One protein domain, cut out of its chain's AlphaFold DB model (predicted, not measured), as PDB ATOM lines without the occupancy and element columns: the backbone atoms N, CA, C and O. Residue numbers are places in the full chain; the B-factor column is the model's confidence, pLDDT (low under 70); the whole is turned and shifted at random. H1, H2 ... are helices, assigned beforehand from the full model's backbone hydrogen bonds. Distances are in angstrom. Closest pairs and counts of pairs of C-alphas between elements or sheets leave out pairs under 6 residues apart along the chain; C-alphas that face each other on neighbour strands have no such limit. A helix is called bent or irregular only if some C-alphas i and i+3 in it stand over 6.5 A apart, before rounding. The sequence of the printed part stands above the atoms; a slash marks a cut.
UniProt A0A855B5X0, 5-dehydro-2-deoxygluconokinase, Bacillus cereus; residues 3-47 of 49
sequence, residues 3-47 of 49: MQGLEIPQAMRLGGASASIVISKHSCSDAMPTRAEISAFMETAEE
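This is residues 3 to 47 of the 49 residues of the protein "5-dehydro-2-deoxygluconokinase" of Bacillus cereus (UniProt A0A855B5X0). A long helix, H1, is crossed near its middle at almost a right angle by a shorter helix, H2, which packs on it around Ile 38 and then runs on past it. The link, residues 25 to 34, folds back from the end of H1 to bring the start of H2 beside that middle. The printed part has 45 residues with two named helices, H1 then H2, and no named strand; the class is all helix. It is only just compact, close to loose, with a radius of gyration of the C-alphas of 11.0 A, and its outline is only just flat, spanning 32 by 27 by 15 A.

H1, residues 8 to 24, touches H2, residues 35 to 45, with 9 pairs of C-alphas within 8 A. Their closest C-alphas, those of Ala 17 and Ile 38, are 6.0 A apart. The two lines are about perpendicular, at 87 degrees, and the centres are 9.6 A apart. In H1 and H2 every O i to N i+4 pair is within hydrogen-bond range.

Residues 3 to 7 come before H1. H1 begins at C-alpha 8, (-8.629, 33.798, -40.641), and ends at C-alpha 24, (0.219, 54.241, -50.632), 24.4 A from first to last C-alpha. H2 measures 15.0 A and ends at C-alpha 45, (5.222, 45.991, -40.568). Neither helix is bent.

The two C-alphas farthest apart, those of Gly 5 and His 26, are 32.3 A apart. The printed part has no cut, and the link from H1 to H2 is short, with 10 residues. The mean pLDDT of the printed part is 81.2; residues 26 to 31 and 45 to 47 are under 70.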
ATOM      1  N   MET A   3      -9.090  31.376 -49.710       86.75
ATOM      2  CA  MET A   3      -9.190  30.333 -50.747       86.75
ATOM      3  C   MET A   3      -7.928  29.462 -50.878       86.75
ATOM      4  O   MET A   3      -7.946  28.472 -51.598       86.75
ATOM      5  N   GLN A   4      -6.833  29.836 -50.210       85.62
ATOM      6  CA  GLN A   4      -5.592  29.059 -50.165       85.62
ATOM      7  C   GLN A   4      -5.421  28.298 -48.841       85.62
ATOM      8  O   GLN A   4      -4.335  27.795 -48.578       85.62
ATOM      9  N   GLY A   5      -6.464  28.227 -48.005       89.12
ATOM     10  CA  GLY A   5      -6.424  27.520 -46.723       89.12
ATOM     11  C   GLY A   5      -5.683  28.267 -45.613       89.12
ATOM     12  O   GLY A   5      -5.293  27.647 -44.632       89.12
ATOM     13  N   LEU A   6      -5.463  29.581 -45.755       87.12
ATOM     14  CA  LEU A   6      -4.908  30.380 -44.661       87.12
ATOM     15  C   LEU A   6      -5.936  30.544 -43.542       87.12
ATOM     16  O   LEU A   6      -7.109  30.821 -43.808       87.12
ATOM     17  N   GLU A   7      -5.451  30.485 -42.305       91.94
ATOM     18  CA  GLU A   7      -6.226  30.813 -41.113       91.94
ATOM     19  C   GLU A   7      -6.774  32.246 -41.199       91.94
ATOM     20  O   GLU A   7      -6.132  33.141 -41.766       91.94
ATOM     21  N   ILE A   8      -7.948  32.489 -40.605       89.25
ATOM     22  CA  ILE A   8      -8.629  33.798 -40.641       89.25
ATOM     23  C   ILE A   8      -7.678  34.969 -40.310       89.25
ATOM     24  O   ILE A   8      -7.647  35.930 -41.086       89.25
ATOM     25  N   PRO A   9      -6.843  34.910 -39.249       88.75
ATOM     26  CA  PRO A   9      -5.938  36.009 -38.912       88.75
ATOM     27  C   PRO A   9      -4.868  36.252 -39.985       88.75
ATOM     28  O   PRO A   9      -4.530  37.395 -40.290       88.75
ATOM     29  N   GLN A  10      -4.345  35.190 -40.601       86.88
ATOM     30  CA  GLN A  10      -3.354  35.296 -41.675       86.88
ATOM     31  C   GLN A  10      -3.979  35.873 -42.948       86.88
ATOM     32  O   GLN A  10      -3.386  36.728 -43.603       86.88
ATOM     33  N   ALA A  11      -5.197  35.442 -43.287       90.31
ATOM     34  CA  ALA A  11      -5.928  35.973 -44.427       90.31
ATOM     35  C   ALA A  11      -6.266  37.462 -44.252       90.31
ATOM     36  O   ALA A  11      -6.130  38.222 -45.213       90.31
ATOM     37  N   MET A  12      -6.650  37.880 -43.039       90.00
ATOM     38  CA  MET A  12      -6.880  39.289 -42.708       90.00
ATOM     39  C   MET A  12      -5.612  40.130 -42.859       90.00
ATOM     40  O   MET A  12      -5.660  41.166 -43.520       90.00
ATOM     41  N   ARG A  13      -4.473  39.670 -42.320       88.50
ATOM     42  CA  ARG A  13      -3.188  40.374 -42.469       88.50
ATOM     43  C   ARG A  13      -2.798  40.557 -43.933       88.50
ATOM     44  O   ARG A  13      -2.461  41.660 -44.346       88.50
ATOM     45  N   LEU A  14      -2.935  39.500 -44.731       89.94
ATOM     46  CA  LEU A  14      -2.606  39.526 -46.155       89.94
ATOM     47  C   LEU A  14      -3.504  40.505 -46.938       89.94
ATOM     48  O   LEU A  14      -3.023  41.225 -47.814       89.94
ATOM     49  N   GLY A  15      -4.798  40.566 -46.605       89.56
ATOM     50  CA  GLY A  15      -5.737  41.528 -47.191       89.56
ATOM     51  C   GLY A  15      -5.439  42.976 -46.794       89.56
ATOM     52  O   GLY A  15      -5.411  43.850 -47.659       89.56
ATOM     53  N   GLY A  16      -5.154  43.217 -45.510       90.06
ATOM     54  CA  GLY A  16      -4.785  44.536 -44.994       90.06
ATOM     55  C   GLY A  16      -3.500  45.071 -45.622       90.06
ATOM     56  O   GLY A  16      -3.492  46.179 -46.145       90.06
ATOM     57  N   ALA A  17      -2.451  44.246 -45.676       89.38
ATOM     58  CA  ALA A  17      -1.191  44.590 -46.331       89.38
ATOM     59  C   ALA A  17      -1.386  44.928 -47.819       89.38
ATOM     60  O   ALA A  17      -0.871  45.937 -48.298       89.38
ATOM     61  N   SER A  18      -2.194  44.141 -48.539       88.62
ATOM     62  CA  SER A  18      -2.519  44.426 -49.943       88.62
ATOM     63  C   SER A  18      -3.197  45.791 -50.103       88.62
ATOM     64  O   SER A  18      -2.803  46.573 -50.964       88.62
ATOM     65  N   ALA A  19      -4.182  46.104 -49.256       88.06
ATOM     66  CA  ALA A  19      -4.896  47.379 -49.298       88.06
ATOM     67  C   ALA A  19      -3.984  48.572 -48.965       88.06
ATOM     68  O   ALA A  19      -3.997  49.573 -49.680       88.06
ATOM     69  N   SER A  20      -3.148  48.460 -47.929       88.19
ATOM     70  CA  SER A  20      -2.198  49.509 -47.540       88.19
ATOM     71  C   SER A  20      -1.185  49.824 -48.644       88.19
ATOM     72  O   SER A  20      -0.895  50.995 -48.900       88.19
ATOM     73  N   ILE A  21      -0.679  48.807 -49.349       84.94
ATOM     74  CA  ILE A  21       0.237  49.016 -50.480       84.94
ATOM     75  C   ILE A  21      -0.481  49.727 -51.636       84.94
ATOM     76  O   ILE A  21       0.069  50.656 -52.222       84.94
ATOM     77  N   VAL A  22      -1.719  49.335 -51.951       84.31
ATOM     78  CA  VAL A  22      -2.501  49.966 -53.030       84.31
ATOM     79  C   VAL A  22      -2.776  51.443 -52.731       84.31
ATOM     80  O   VAL A  22      -2.605  52.279 -53.612       84.31
ATOM     81  N   ILE A  23      -3.147  51.778 -51.491       81.56
ATOM     82  CA  ILE A  23      -3.462  53.158 -51.079       81.56
ATOM     83  C   ILE A  23      -2.208  54.049 -51.047       81.56
ATOM     84  O   ILE A  23      -2.293  55.244 -51.317       81.56
ATOM     85  N   SER A  24      -1.041  53.487 -50.722       79.62
ATOM     86  CA  SER A  24       0.219  54.241 -50.632       79.62
ATOM     87  C   SER A  24       0.896  54.503 -51.985       79.62
ATOM     88  O   SER A  24       1.759  55.380 -52.077       79.62
ATOM     89  N   LYS A  25       0.512  53.800 -53.061       76.44
ATOM     90  CA  LYS A  25       1.038  54.052 -54.411       76.44
ATOM     91  C   LYS A  25       0.364  55.290 -55.027       76.44
ATOM     92  O   LYS A  25      -0.797  55.261 -55.414       76.44
ATOM     93  N   HIS A  26       1.130  56.372 -55.195       65.69
ATOM     94  CA  HIS A  26       0.705  57.698 -55.698       65.69
ATOM     95  C   HIS A  26       0.335  57.744 -57.212       65.69
ATOM     96  O   HIS A  26       0.337  58.801 -57.841       65.69
ATOM     97  N   SER A  27       0.025  56.597 -57.824       57.44
ATOM     98  CA  SER A  27      -0.445  56.461 -59.211       57.44
ATOM     99  C   SER A  27      -1.566  55.412 -59.228       57.44
ATOM    100  O   SER A  27      -1.336  54.212 -59.362       57.44
ATOM    101  N   CYS A  28      -2.779  55.880 -58.936       58.53
ATOM    102  CA  CYS A  28      -3.929  55.112 -58.457       58.53
ATOM    103  C   CYS A  28      -4.643  54.193 -59.474       58.53
ATOM    104  O   CYS A  28      -5.862  54.319 -59.581       58.53
ATOM    105  N   SER A  29      -4.015  53.261 -60.203       56.09
ATOM    106  CA  SER A  29      -4.878  52.345 -60.991       56.09
ATOM    107  C   SER A  29      -4.519  50.869 -61.092       56.09
ATOM    108  O   SER A  29      -5.420  50.075 -60.861       56.09
ATOM    109  N   ASP A  30      -3.284  50.440 -61.376       57.69
ATOM    110  CA  ASP A  30      -3.149  49.081 -61.960       57.69
ATOM    111  C   ASP A  30      -2.132  48.126 -61.320       57.69
ATOM    112  O   ASP A  30      -1.862  47.057 -61.863       57.69
ATOM    113  N   ALA A  31      -1.573  48.442 -60.151       63.34
ATOM    114  CA  ALA A  31      -0.575  47.576 -59.521       63.34
ATOM    115  C   ALA A  31      -1.133  46.867 -58.285       63.34
ATOM    116  O   ALA A  31      -0.817  47.237 -57.152       63.34
ATOM    117  N   MET A  32      -1.936  45.819 -58.506       79.31
ATOM    118  CA  MET A  32      -2.184  44.820 -57.464       79.31
ATOM    119  C   MET A  32      -0.812  44.319 -56.973       79.31
ATOM    120  O   MET A  32      -0.025  43.841 -57.796       79.31
ATOM    121  N   PRO A  33      -0.473  44.466 -55.683       82.88
ATOM    122  CA  PRO A  33       0.843  44.096 -55.194       82.88
ATOM    123  C   PRO A  33       1.059  42.591 -55.334       82.88
ATOM    124  O   PRO A  33       0.150  41.777 -55.147       82.88
ATOM    125  N   THR A  34       2.278  42.213 -55.685       88.44
ATOM    126  CA  THR A  34       2.675  40.814 -55.797       88.44
ATOM    127  C   THR A  34       2.744  40.164 -54.419       88.44
ATOM    128  O   THR A  34       2.950  40.818 -53.396       88.44
ATOM    129  N   ARG A  35       2.641  38.832 -54.375       85.38
ATOM    130  CA  ARG A  35       2.770  38.079 -53.118       85.38
ATOM    131  C   ARG A  35       4.098  38.354 -52.403       85.38
ATOM    132  O   ARG A  35       4.115  38.353 -51.179       85.38
ATOM    133  N   ALA A  36       5.175  38.598 -53.150       87.62
ATOM    134  CA  ALA A  36       6.482  38.940 -52.596       87.62
ATOM    135  C   ALA A  36       6.485  40.331 -51.942       87.62
ATOM    136  O   ALA A  36       6.929  40.450 -50.805       87.62
ATOM    137  N   GLU A  37       5.926  41.350 -52.606       86.50
ATOM    138  CA  GLU A  37       5.774  42.696 -52.026       86.50
ATOM    139  C   GLU A  37       4.912  42.671 -50.760       86.50
ATOM    140  O   GLU A  37       5.265  43.291 -49.764       86.50
ATOM    141  N   ILE A  38       3.805  41.918 -50.774       89.00
ATOM    142  CA  ILE A  38       2.929  41.771 -49.605       89.00
ATOM    143  C   ILE A  38       3.678  41.085 -48.454       89.00
ATOM    144  O   ILE A  38       3.552  41.516 -47.313       89.00
ATOM    145  N   SER A  39       4.461  40.037 -48.735       86.50
ATOM    146  CA  SER A  39       5.239  39.331 -47.706       86.50
ATOM    147  C   SER A  39       6.324  40.219 -47.102       86.50
ATOM    148  O   SER A  39       6.411  40.306 -45.884       86.50
ATOM    149  N   ALA A  40       7.078  40.940 -47.937       87.19
ATOM    150  CA  ALA A  40       8.090  41.889 -47.480       87.19
ATOM    151  C   ALA A  40       7.466  43.025 -46.654       87.19
ATOM    152  O   ALA A  40       7.986  43.391 -45.605       87.19
ATOM    153  N   PHE A  41       6.311  43.546 -47.083       86.31
ATOM    154  CA  PHE A  41       5.578  44.557 -46.326       86.31
ATOM    155  C   PHE A  41       5.124  44.023 -44.965       86.31
ATOM    156  O   PHE A  41       5.306  44.705 -43.963       86.31
ATOM    157  N   MET A  42       4.579  42.803 -44.910       85.31
ATOM    158  CA  MET A  42       4.191  42.167 -43.647       85.31
ATOM    159  C   MET A  42       5.390  41.958 -42.714       85.31
ATOM    160  O   MET A  42       5.246  42.231 -41.533       85.31
ATOM    161  N   GLU A  43       6.556  41.558 -43.227       85.44
ATOM    162  CA  GLU A  43       7.787  41.428 -42.429       85.44
ATOM    163  C   GLU A  43       8.249  42.779 -41.866       85.44
ATOM    164  O   GLU A  43       8.558  42.878 -40.684       85.44
ATOM    165  N   THR A  44       8.231  43.842 -42.677       78.19
ATOM    166  CA  THR A  44       8.611  45.191 -42.214       78.19
ATOM    167  C   THR A  44       7.581  45.839 -41.284       78.19
ATOM    168  O   THR A  44       7.933  46.680 -40.465       78.19
ATOM    169  N   ALA A  45       6.302  45.470 -41.403       69.38
ATOM    170  CA  ALA A  45       5.222  45.991 -40.568       69.38
ATOM    171  C   ALA A  45       5.105  45.264 -39.215       69.38
ATOM    172  O   ALA A  45       4.423  45.761 -38.322       69.38
ATOM    173  N   GLU A  46       5.740  44.096 -39.062       60.84
ATOM    174  CA  GLU A  46       5.747  43.296 -37.827       60.84
ATOM    175  C   GLU A  46       6.915  43.667 -36.886       60.84
ATOM    176  O   GLU A  46       7.027  43.126 -35.789       60.84
ATOM    177  N   GLU A  47       7.748  44.647 -37.255       53.47
ATOM    178  CA  GLU A  47       8.764  45.240 -36.380       53.47
ATOM    179  C   GLU A  47       8.158  46.398 -35.575       53.47
ATOM    180  O   GLU A  47       8.388  47.556 -35.887       53.47
TER     181      GLU A  47